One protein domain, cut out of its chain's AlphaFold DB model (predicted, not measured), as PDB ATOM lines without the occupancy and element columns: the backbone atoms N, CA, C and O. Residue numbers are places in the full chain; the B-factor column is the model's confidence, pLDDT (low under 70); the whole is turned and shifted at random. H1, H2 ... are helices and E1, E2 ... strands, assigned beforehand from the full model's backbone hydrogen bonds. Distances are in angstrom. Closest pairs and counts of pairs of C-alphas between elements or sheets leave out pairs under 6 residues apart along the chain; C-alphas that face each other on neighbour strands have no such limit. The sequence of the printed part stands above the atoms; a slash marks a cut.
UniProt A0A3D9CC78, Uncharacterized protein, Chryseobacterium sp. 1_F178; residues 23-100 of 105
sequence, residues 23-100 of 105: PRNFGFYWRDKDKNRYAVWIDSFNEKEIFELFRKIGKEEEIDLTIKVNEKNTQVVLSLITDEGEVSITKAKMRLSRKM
ATOM      1  N   PRO A  23     278.832 257.347 462.650       68.06
ATOM      2  CA  PRO A  23     278.860 255.985 462.139       68.06
ATOM      3  C   PRO A  23     278.130 255.044 463.103       68.06
ATOM      4  O   PRO A  23     278.409 255.048 464.299       68.06
ATOM      5  N   ARG A  24     277.193 254.229 462.607       74.81
ATOM      6  CA  ARG A  24     276.451 253.293 463.471       74.81
ATOM      7  C   ARG A  24     277.320 252.120 463.913       74.81
ATOM      8  O   ARG A  24     277.441 251.853 465.102       74.81
ATOM      9  N   ASN A  25     277.901 251.420 462.945       82.06
ATOM     10  CA  ASN A  25     278.816 250.304 463.143       82.06
ATOM     11  C   ASN A  25     279.608 250.066 461.856       82.06
ATOM     12  O   ASN A  25     279.193 250.486 460.774       82.06
ATOM     13  N   PHE A  26     280.751 249.404 461.977       87.50
ATOM     14  CA  PHE A  26     281.516 248.916 460.832       87.50
ATOM     15  C   PHE A  26     282.529 247.863 461.279       87.50
ATOM     16  O   PHE A  26     282.840 247.729 462.464       87.50
ATOM     17  N   GLY A  27     283.034 247.095 460.315       88.62
ATOM     18  CA  GLY A  27     284.038 246.070 460.553       88.62
ATOM     19  C   GLY A  27     285.175 246.148 459.547       88.62
ATOM     20  O   GLY A  27     284.952 246.420 458.368       88.62
ATOM     21  N   PHE A  28     286.385 245.878 460.020       90.75
ATOM     22  CA  PHE A  28     287.594 245.836 459.206       90.75
ATOM     23  C   PHE A  28     288.245 244.467 459.297       90.75
ATOM     24  O   PHE A  28     288.263 243.851 460.360       90.75
ATOM     25  N   TYR A  29     288.806 244.014 458.179       91.31
ATOM     26  CA  TYR A  29     289.561 242.770 458.086       91.31
ATOM     27  C   TYR A  29     290.969 243.072 457.594       91.31
ATOM     28  O   TYR A  29     291.142 243.858 456.663       91.31
ATOM     29  N   TRP A  30     291.960 242.395 458.160       92.19
ATOM     30  CA  TRP A  30     293.338 242.462 457.685       92.19
ATOM     31  C   TRP A  30     293.997 241.090 457.743       92.19
ATOM     32  O   TRP A  30     293.433 240.112 458.251       92.19
ATOM     33  N   ARG A  31     295.193 241.019 457.160       91.00
ATOM     34  CA  ARG A  31     296.076 239.864 457.257       91.00
ATOM     35  C   ARG A  31     297.418 240.309 457.805       91.00
ATOM     36  O   ARG A  31     297.895 241.380 457.436       91.00
ATOM     37  N   ASP A  32     298.001 239.492 458.668       90.31
ATOM     38  CA  ASP A  32     299.386 239.680 459.088       90.31
ATOM     39  C   ASP A  32     300.371 239.172 458.015       90.31
ATOM     40  O   ASP A  32     299.982 238.739 456.922       90.31
ATOM     41  N   LYS A  33     301.669 239.232 458.332       89.38
ATOM     42  CA  LYS A  33     302.752 238.767 457.450       89.38
ATOM     43  C   LYS A  33     302.663 237.266 457.144       89.38
ATOM     44  O   LYS A  33     303.024 236.853 456.044       89.38
ATOM     45  N   ASP A  34     302.103 236.485 458.065       91.19
ATOM     46  CA  ASP A  34     301.918 235.036 457.952       91.19
ATOM     47  C   ASP A  34     300.590 234.662 457.266       91.19
ATOM     48  O   ASP A  34     300.211 233.492 457.204       91.19
ATOM     49  N   LYS A  35     299.880 235.654 456.704       88.88
ATOM     50  CA  LYS A  35     298.571 235.528 456.039       88.88
ATOM     51  C   LYS A  35     297.435 235.100 456.972       88.88
ATOM     52  O   LYS A  35     296.348 234.781 456.477       88.88
ATOM     53  N   ASN A  36     297.632 235.141 458.288       91.88
ATOM     54  CA  ASN A  36     296.567 234.899 459.250       91.88
ATOM     55  C   ASN A  36     295.544 236.030 459.156       91.88
ATOM     56  O   ASN A  36     295.904 237.205 459.080       91.88
ATOM     57  N   ARG A  37     294.258 235.677 459.152       93.31
ATOM     58  CA  ARG A  37     293.173 236.649 459.031       93.31
ATOM     59  C   ARG A  37     292.704 237.103 460.407       93.31
ATOM     60  O   ARG A  37     292.479 236.282 461.293       93.31
ATOM     61  N   TYR A  38     292.479 238.403 460.527       94.50
ATOM     62  CA  TYR A  38     291.912 239.038 461.708       94.50
ATOM     63  C   TYR A  38     290.778 239.974 461.306       94.50
ATOM     64  O   TYR A  38     290.643 240.356 460.135       94.50
ATOM     65  N   ALA A  39     289.956 240.324 462.286       93.69
ATOM     66  CA  ALA A  39     288.861 241.252 462.129       93.69
ATOM     67  C   ALA A  39     288.643 242.069 463.398       93.69
ATOM     68  O   ALA A  39     288.819 241.572 464.509       93.69
ATOM     69  N   VAL A  40     288.183 243.301 463.231       93.94
ATOM     70  CA  VAL A  40     287.628 244.105 464.316       93.94
ATOM     71  C   VAL A  40     286.246 244.574 463.908       93.94
ATOM     72  O   VAL A  40     286.049 245.026 462.780       93.94
ATOM     73  N   TRP A  41     285.297 244.460 464.827       94.38
ATOM     74  CA  TRP A  41     283.962 245.028 464.700       94.38
ATOM     75  C   TRP A  41     283.806 246.131 465.725       94.38
ATOM     76  O   TRP A  41     284.086 245.931 466.908       94.38
ATOM     77  N   ILE A  42     283.358 247.287 465.264       92.62
ATOM     78  CA  ILE A  42     282.964 248.393 466.122       92.62
ATOM     79  C   ILE A  42     281.449 248.373 466.124       92.62
ATOM     80  O   ILE A  42     280.807 248.766 465.152       92.62
ATOM     81  N   ASP A  43     280.905 247.789 467.187       91.62
ATOM     82  CA  ASP A  43     279.485 247.474 467.304       91.62
ATOM     83  C   ASP A  43     278.657 248.742 467.533       91.62
ATOM     84  O   ASP A  43     277.521 248.824 467.068       91.62
ATOM     85  N   SER A  44     279.216 249.713 468.263       91.00
ATOM     86  CA  SER A  44     278.583 251.008 468.512       91.00
ATOM     87  C   SER A  44     279.577 252.055 469.010       91.00
ATOM     88  O   SER A  44     280.544 251.737 469.711       91.00
ATOM     89  N   PHE A  45     279.269 253.320 468.742       90.44
ATOM     90  CA  PHE A  45     279.946 254.472 469.333       90.44
ATOM     91  C   PHE A  45     279.160 255.029 470.515       90.44
ATOM     92  O   PHE A  45     277.932 254.977 470.541       90.44
ATOM     93  N   ASN A  46     279.870 255.591 471.492       91.62
ATOM     94  CA  ASN A  46     279.228 256.399 472.516       91.62
ATOM     95  C   ASN A  46     278.911 257.778 471.922       91.62
ATOM     96  O   ASN A  46     279.815 258.575 471.693       91.62
ATOM     97  N   GLU A  47     277.632 258.055 471.666       87.62
ATOM     98  CA  GLU A  47     277.208 259.294 470.997       87.62
ATOM     99  C   GLU A  47     277.674 260.553 471.731       87.62
ATOM    100  O   GLU A  47     278.122 261.504 471.095       87.62
ATOM    101  N   LYS A  48     277.630 260.543 473.070       90.38
ATOM    102  CA  LYS A  48     278.070 261.680 473.883       90.38
ATOM    103  C   LYS A  48     279.566 261.954 473.706       90.38
ATOM    104  O   LYS A  48     279.934 263.104 473.505       90.38
ATOM    105  N   GLU A  49     280.406 260.918 473.735       92.75
ATOM    106  CA  GLU A  49     281.847 261.051 473.473       92.75
ATOM    107  C   GLU A  49     282.096 261.606 472.069       92.75
ATOM    108  O   GLU A  49     282.797 262.600 471.927       92.75
ATOM    109  N   ILE A  50     281.481 261.023 471.037       89.69
ATOM    110  CA  ILE A  50     281.687 261.470 469.652       89.69
ATOM    111  C   ILE A  50     281.238 262.920 469.453       89.69
ATOM    112  O   ILE A  50     281.943 263.699 468.814       89.69
ATOM    113  N   PHE A  51     280.107 263.312 470.038       87.44
ATOM    114  CA  PHE A  51     279.637 264.690 469.973       87.44
ATOM    115  C   PHE A  51     280.584 265.657 470.696       87.44
ATOM    116  O   PHE A  51     280.898 266.723 470.167       87.44
ATOM    117  N   GLU A  52     281.075 265.293 471.883       90.00
ATOM    118  CA  GLU A  52     282.053 266.094 472.627       90.00
ATOM    119  C   GLU A  52     283.375 266.237 471.859       90.00
ATOM    120  O   GLU A  52     283.917 267.342 471.792       90.00
ATOM    121  N   LEU A  53     283.851 265.157 471.229       90.56
ATOM    122  CA  LEU A  53     285.045 265.155 470.385       90.56
ATOM    123  C   LEU A  53     284.871 266.056 469.161       90.56
ATOM    124  O   LEU A  53     285.698 266.933 468.929       90.56
ATOM    125  N   PHE A  54     283.769 265.920 468.421       87.25
ATOM    126  CA  PHE A  54     283.500 266.785 467.269       87.25
ATOM    127  C   PHE A  54     283.288 268.245 467.655       87.25
ATOM    128  O   PHE A  54     283.688 269.129 466.905       87.25
ATOM    129  N   ARG A  55     282.701 268.527 468.822       86.25
ATOM    130  CA  ARG A  55     282.589 269.900 469.325       86.25
ATOM    131  C   ARG A  55     283.959 270.495 469.652       86.25
ATOM    132  O   ARG A  55     284.137 271.690 469.453       86.25
ATOM    133  N   LYS A  56     284.892 269.683 470.159       87.19
ATOM    134  CA  LYS A  56     286.263 270.110 470.462       87.19
ATOM    135  C   LYS A  56     287.077 270.367 469.190       87.19
ATOM    136  O   LYS A  56     287.764 271.373 469.143       87.19
ATOM    137  N   ILE A  57     286.968 269.480 468.199       87.88
ATOM    138  CA  ILE A  57     287.656 269.590 466.900       87.88
ATOM    139  C   ILE A  57     287.065 270.721 466.040       87.88
ATOM    140  O   ILE A  57     287.743 271.362 465.257       87.88
ATOM    141  N   GLY A  58     285.763 270.981 466.160       80.00
ATOM    142  CA  GLY A  58     285.102 271.999 465.353       80.00
ATOM    143  C   GLY A  58     284.685 271.510 463.962       80.00
ATOM    144  O   GLY A  58     284.661 270.312 463.647       80.00
ATOM    145  N   LYS A  59     284.212 272.463 463.151       72.19
ATOM    146  CA  LYS A  59     283.460 272.195 461.910       72.19
ATOM    147  C   LYS A  59     284.311 272.202 460.643       72.19
ATOM    148  O   LYS A  59     283.873 271.623 459.655       72.19
ATOM    149  N   GLU A  60     285.471 272.848 460.673       70.62
ATOM    150  CA  GLU A  60     286.259 273.142 459.468       70.62
ATOM    151  C   GLU A  60     287.452 272.201 459.277       70.62
ATOM    152  O   GLU A  60     287.979 272.121 458.174       70.62
ATOM    153  N   GLU A  61     287.829 271.440 460.308       73.12
ATOM    154  CA  GLU A  61     288.932 270.483 460.214       73.12
ATOM    155  C   GLU A  61     288.542 269.222 459.431       73.12
ATOM    156  O   GLU A  61     287.448 268.661 459.608       73.12
ATOM    157  N   GLU A  62     289.474 268.764 458.590       80.69
ATOM    158  CA  GLU A  62     289.469 267.418 458.023       80.69
ATOM    159  C   GLU A  62     289.763 266.421 459.151       80.69
ATOM    160  O   GLU A  62     290.667 266.618 459.962       80.69
ATOM    161  N   ILE A  63     288.936 265.377 459.253       84.00
ATOM    162  CA  ILE A  63     289.032 264.393 460.332       84.00
ATOM    163  C   ILE A  63     289.125 263.006 459.725       84.00
ATOM    164  O   ILE A  63     288.157 262.507 459.143       84.00
ATOM    165  N   ASP A  64     290.248 262.349 459.975       86.75
ATOM    166  CA  ASP A  64     290.453 260.952 459.646       86.75
ATOM    167  C   ASP A  64     290.165 260.076 460.861       86.75
ATOM    168  O   ASP A  64     290.801 260.174 461.910       86.75
ATOM    169  N   LEU A  65     289.226 259.145 460.717       86.62
ATOM    170  CA  LEU A  65     289.097 258.057 461.673       86.62
ATOM    171  C   LEU A  65     290.199 257.030 461.405       86.62
ATOM    172  O   LEU A  65     290.220 256.401 460.344       86.62
ATOM    173  N   THR A  66     291.044 256.773 462.399       90.06
ATOM    174  CA  THR A  66     292.082 255.747 462.303       90.06
ATOM    175  C   THR A  66     291.859 254.580 463.248       90.06
ATOM    176  O   THR A  66     291.283 254.694 464.331       90.06
ATOM    177  N   ILE A  67     292.317 253.419 462.783       90.19
ATOM    178  CA  ILE A  67     292.259 252.150 463.496       90.19
ATOM    179  C   ILE A  67     293.671 251.599 463.518       90.19
ATOM    180  O   ILE A  67     294.198 251.172 462.489       90.19
ATOM    181  N   LYS A  68     294.288 251.618 464.693       92.88
ATOM    182  CA  LYS A  68     295.649 251.128 464.889       92.88
ATOM    183  C   LYS A  68     295.592 249.791 465.602       92.88
ATOM    184  O   LYS A  68     295.014 249.682 466.679       92.88
ATOM    185  N   VAL A  69     296.192 248.775 464.997       92.19
ATOM    186  CA  VAL A  69     296.315 247.435 465.577       92.19
ATOM    187  C   VAL A  69     297.741 247.272 466.087       92.19
ATOM    188  O   VAL A  69     298.686 247.656 465.398       92.19
ATOM    189  N   ASN A  70     297.914 246.722 467.290       93.06
ATOM    190  CA  ASN A  70     299.254 246.432 467.800       93.06
ATOM    191  C   ASN A  70     299.912 245.269 467.031       93.06
ATOM    192  O   ASN A  70     299.240 244.440 466.423       93.06
ATOM    193  N   GLU A  71     301.239 245.150 467.115       89.56
ATOM    194  CA  GLU A  71     301.993 244.112 466.386       89.56
ATOM    195  C   GLU A  71     301.562 242.679 466.731       89.56
ATOM    196  O   GLU A  71     301.694 241.766 465.919       89.56
ATOM    197  N   LYS A  72     301.017 242.479 467.935       90.81
ATOM    198  CA  LYS A  72     300.543 241.176 468.417       90.81
ATOM    199  C   LYS A  72     299.123 240.833 467.948       90.81
ATOM    200  O   LYS A  72     298.655 239.738 468.245       90.81
ATOM    201  N   ASN A  73     298.434 241.731 467.240       91.19
ATOM    202  CA  ASN A  73     297.026 241.594 466.844       91.19
ATOM    203  C   ASN A  73     296.078 241.304 468.027       91.19
ATOM    204  O   ASN A  73     295.097 240.576 467.887       91.19
ATOM    205  N   THR A  74     296.377 241.847 469.210       91.25
ATOM    206  CA  THR A  74     295.596 241.652 470.445       91.25
ATOM    207  C   THR A  74     294.910 242.915 470.943       91.25
ATOM    208  O   THR A  74     294.060 242.835 471.828       91.25
ATOM    209  N   GLN A  75     295.272 244.078 470.407       92.75
ATOM    210  CA  GLN A  75     294.711 245.364 470.807       92.75
ATOM    211  C   GLN A  75     294.449 246.225 469.582       92.75
ATOM    212  O   GLN A  75     295.222 246.208 468.622       92.75
ATOM    213  N   VAL A  76     293.366 246.992 469.653       92.56
ATOM    214  CA  VAL A  76     292.993 247.986 468.653       92.56
ATOM    215  C   VAL A  76     292.742 249.307 469.361       92.56
ATOM    216  O   VAL A  76     292.067 249.337 470.389       92.56
ATOM    217  N   VAL A  77     293.280 250.383 468.801       93.69
ATOM    218  CA  VAL A  77     293.043 251.758 469.235       93.69
ATOM    219  C   VAL A  77     292.273 252.477 468.140       93.69
ATOM    220  O   VAL A  77     292.609 252.356 466.959       93.69
ATOM    221  N   LEU A  78     291.239 253.207 468.548       93.38
ATOM    222  CA  LEU A  78     290.495 254.117 467.690       93.38
ATOM    223  C   LEU A  78     290.857 255.550 468.027       93.38
ATOM    224  O   LEU A  78     290.905 255.924 469.201       93.38
ATOM    225  N   SER A  79     291.045 256.358 466.998       93.25
ATOM    226  CA  SER A  79     291.301 257.781 467.160       93.25
ATOM    227  C   SER A  79     290.799 258.575 465.966       93.25
ATOM    228  O   SER A  79     290.593 258.041 464.876       93.25
ATOM    229  N   LEU A  80     290.583 259.859 466.204       90.69
ATOM    230  CA  LEU A  80     290.356 260.878 465.197       90.69
ATOM    231  C   LEU A  80     291.670 261.636 465.024       90.69
ATOM    232  O   LEU A  80     292.207 262.143 466.007       90.69
ATOM    233  N   ILE A  81     292.198 261.676 463.810       89.12
ATOM    234  CA  ILE A  81     293.357 262.489 463.452       89.12
ATOM    235  C   ILE A  81     292.851 263.733 462.738       89.12
ATOM    236  O   ILE A  81     291.997 263.639 461.860       89.12
ATOM    237  N   THR A  82     293.383 264.874 463.145       88.69
ATOM    238  CA  THR A  82     293.176 266.178 462.525       88.69
ATOM    239  C   THR A  82     294.531 266.842 462.298       88.69
ATOM    240  O   THR A  82     295.566 266.310 462.719       88.69
ATOM    241  N   ASP A  83     294.542 268.006 461.655       85.88
ATOM    242  CA  ASP A  83     295.772 268.777 461.440       85.88
ATOM    243  C   ASP A  83     296.440 269.204 462.760       85.88
ATOM    244  O   ASP A  83     297.661 269.353 462.825       85.88
ATOM    245  N   GLU A  84     295.656 269.354 463.833       85.81
ATOM    246  CA  GLU A  84     296.148 269.742 465.159       85.81
ATOM    247  C   GLU A  84     296.653 268.554 465.992       85.81
ATOM    248  O   GLU A  84     297.366 268.743 466.985       85.81
ATOM    249  N   GLY A  85     296.314 267.317 465.608       88.12
ATOM    250  CA  GLY A  85     296.825 266.114 466.259       88.12
ATOM    251  C   GLY A  85     295.851 264.941 466.315       88.12
ATOM    252  O   GLY A  85     294.927 264.807 465.521       88.12
ATOM    253  N   GLU A  86     296.088 264.037 467.268       92.44
ATOM    254  CA  GLU A  86     295.331 262.791 467.423       92.44
ATOM    255  C   GLU A  86     294.504 262.795 468.713       92.44
ATOM    256  O   GLU A  86     295.017 263.059 469.804       92.44
ATOM    257  N   VAL A  87     293.220 262.445 468.601       92.75
ATOM    258  CA  VAL A  87     292.287 262.355 469.725       92.75
ATOM    259  C   VAL A  87     291.678 260.958 469.807       92.75
ATOM    260  O   VAL A  87     290.989 260.504 468.897       92.75
ATOM    261  N   SER A  88     291.915 260.260 470.916       94.75
ATOM    262  CA  SER A  88     291.455 258.880 471.106       94.75
ATOM    263  C   SER A  88     289.946 258.771 471.346       94.75
ATOM    264  O   SER A  88     289.366 259.553 472.100       94.75
ATOM    265  N   ILE A  89     289.334 257.731 470.780       94.50
ATOM    266  CA  ILE A  89     287.965 257.293 471.077       94.50
ATOM    267  C   ILE A  89     288.055 256.112 472.044       94.50
ATOM    268  O   ILE A  89     288.616 255.067 471.711       94.50
ATOM    269  N   THR A  90     287.501 256.259 473.244       95.19
ATOM    270  CA  THR A  90     287.728 255.319 474.357       95.19
ATOM    271  C   THR A  90     286.497 254.514 474.747       95.19
ATOM    272  O   THR A  90     286.633 253.434 475.321       95.19
ATOM    273  N   LYS A  91     285.289 255.001 474.435       94.81
ATOM    274  CA  LYS A  91     284.026 254.376 474.863       94.81
ATOM    275  C   LYS A  91     283.322 253.615 473.742       94.81
ATOM    276  O   LYS A  91     282.169 253.211 473.906       94.81
ATOM    277  N   ALA A  92     283.983 253.420 472.603       92.50
ATOM    278  CA  ALA A  92     283.464 252.579 471.534       92.50
ATOM    279  C   ALA A  92     283.375 251.117 471.998       92.50
ATOM    280  O   ALA A  92     284.301 250.576 472.604       92.50
ATOM    281  N   LYS A  93     282.260 250.452 471.681       93.81
ATOM    282  CA  LYS A  93     282.110 249.019 471.931       93.81
ATOM    283  C   LYS A  93     282.733 248.257 470.772       93.81
ATOM    284  O   LYS A  93     282.275 248.368 469.636       93.81
ATOM    285  N   MET A  94     283.768 247.479 471.068       94.25
ATOM    286  CA  MET A  94     284.565 246.802 470.050       94.25
ATOM    287  C   MET A  94     284.722 245.318 470.347       94.25
ATOM    288  O   MET A  94     284.847 244.903 471.499       94.25
ATOM    289  N   ARG A  95     284.782 244.522 469.280       94.44
ATOM    290  CA  ARG A  95     285.136 243.105 469.323       94.44
ATOM    291  C   ARG A  95     286.298 242.861 468.380       94.44
ATOM    292  O   ARG A  95     286.173 243.057 467.175       94.44
ATOM    293  N   LEU A  96     287.418 242.418 468.935       94.19
ATOM    294  CA  LEU A  96     288.573 241.961 468.176       94.19
ATOM    295  C   LEU A  96     288.492 240.443 468.024       94.19
ATOM    296  O   LEU A  96     288.307 239.722 469.007       94.19
ATOM    297  N   SER A  97     288.619 239.948 466.798       92.69
ATOM    298  CA  SER A  97     288.726 238.517 466.563       92.69
ATOM    299  C   SER A  97     290.067 238.000 467.081       92.69
ATOM    300  O   SER A  97     291.096 238.666 466.992       92.69
ATOM    301  N   ARG A  98     290.088 236.741 467.521       89.50
ATOM    302  CA  ARG A  98     291.336 235.969 467.494       89.50
ATOM    303  C   ARG A  98     291.723 235.692 466.036       89.50
ATOM    304  O   ARG A  98     290.967 236.029 465.119       89.50
ATOM    305  N   LYS A  99     292.880 235.061 465.823       91.00
ATOM    306  CA  LYS A  99     293.237 234.498 464.516       91.00
ATOM    307  C   LYS A  99     292.046 233.693 463.985       91.00
ATOM    308  O   LYS A  99     291.593 232.758 464.641       91.00
ATOM    309  N   MET A 100     291.514 234.103 462.837       85.56
ATOM    310  CA  MET A 100     290.427 233.396 462.176       85.56
ATOM    311  C   MET A 100     291.037 232.205 461.445       85.56
ATOM    312  O   MET A 100     291.826 232.381 460.513       85.56
TER     313      MET A 100
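Overview. This is residues 23 to 100 of the 105 residues of an uncharacterized protein of Chryseobacterium sp. 1_F178 (UniProt A0A3D9CC78). Two small three-stranded sheets make a V: they come closest near Val 76 of E4, Val 40 of E2 and Leu 96 of E6, and spread apart toward the other end, where the one helix, H1, lies over E5 and E4 of the second sheet. The printed part has 78 residues, with six named strands and one named helix in the order E1 E2 H1 E3 E4 E5 E6. The sheets run E1 - E2 - E6 and E3 - E4 - E5, all antiparallel, and the class is mixed, helices and strands. The whole is only just compact, close to loose, with a radius of gyration of the C-alphas of 13.8 A, and it is elongated, spanning 41 by 23 by 15 A.

Along the chain. In one sheet, E3 is residues 64 to 69, 15.9 A long; E4 is residues 76 to 82, 19.2 A; E5 is residues 85 to 89. In the other, E1 is residues 26 to 31, 17.5 A, from C-alpha 26 at (281.516, 248.916, 460.832); E2 is residues 37 to 44, 22.6 A; E6 is residues 93 to 96, ending with C-alpha 96 at (288.573, 241.961, 468.176). H1 is residues 47 to 57, 15.2 A, from C-alpha 47 at (277.208, 259.294, 470.997).

Arrangement. E3, E4 and E5 form a meander, each strand the antiparallel neighbour of the one before, in a strongly twisted sheet. E3 and E4 are a hairpin at 153 degrees, with N 66 and O 79 2.8 A apart, within hydrogen-bond range. E4 and E5 are a hairpin at 139 degrees, with N 80 and O 87 at 2.8 A. H1 is on one face of this sheet, making two layers, at a height of 9.5 A over the sheet. It lies over E5 and only just over E4, on which 3 of its C-alphas fall, and runs along the strands, at 4 degrees to E5 on the local plane. The closest C-alphas of H1 and E5 are those of Glu 49 and Ile 89, 7.6 A apart. Every O i to N i+4 pair of H1 is within hydrogen-bond range. In the other sheet, E1 and E2 are a hairpin at 165 degrees, with N 28 and O 40 at 2.9 A; E2 and E6 are antiparallel at 171 degrees, with N 95 and O 41 at 2.8 A. H1 is not on this sheet. The closest C-alphas of E4 and E6 are those of Val 76 and Leu 96, 7.5 A apart. E5 and E6 are apart, as are E1 and E4.

Size, cuts and confidence. The C-alphas of Asp 34 and Lys 59, the two farthest apart, are 41.7 A from each other. The printed part has no cut, and no link is long. Mean pLDDT of the printed part is 89.3; residue 23 alone is under 70.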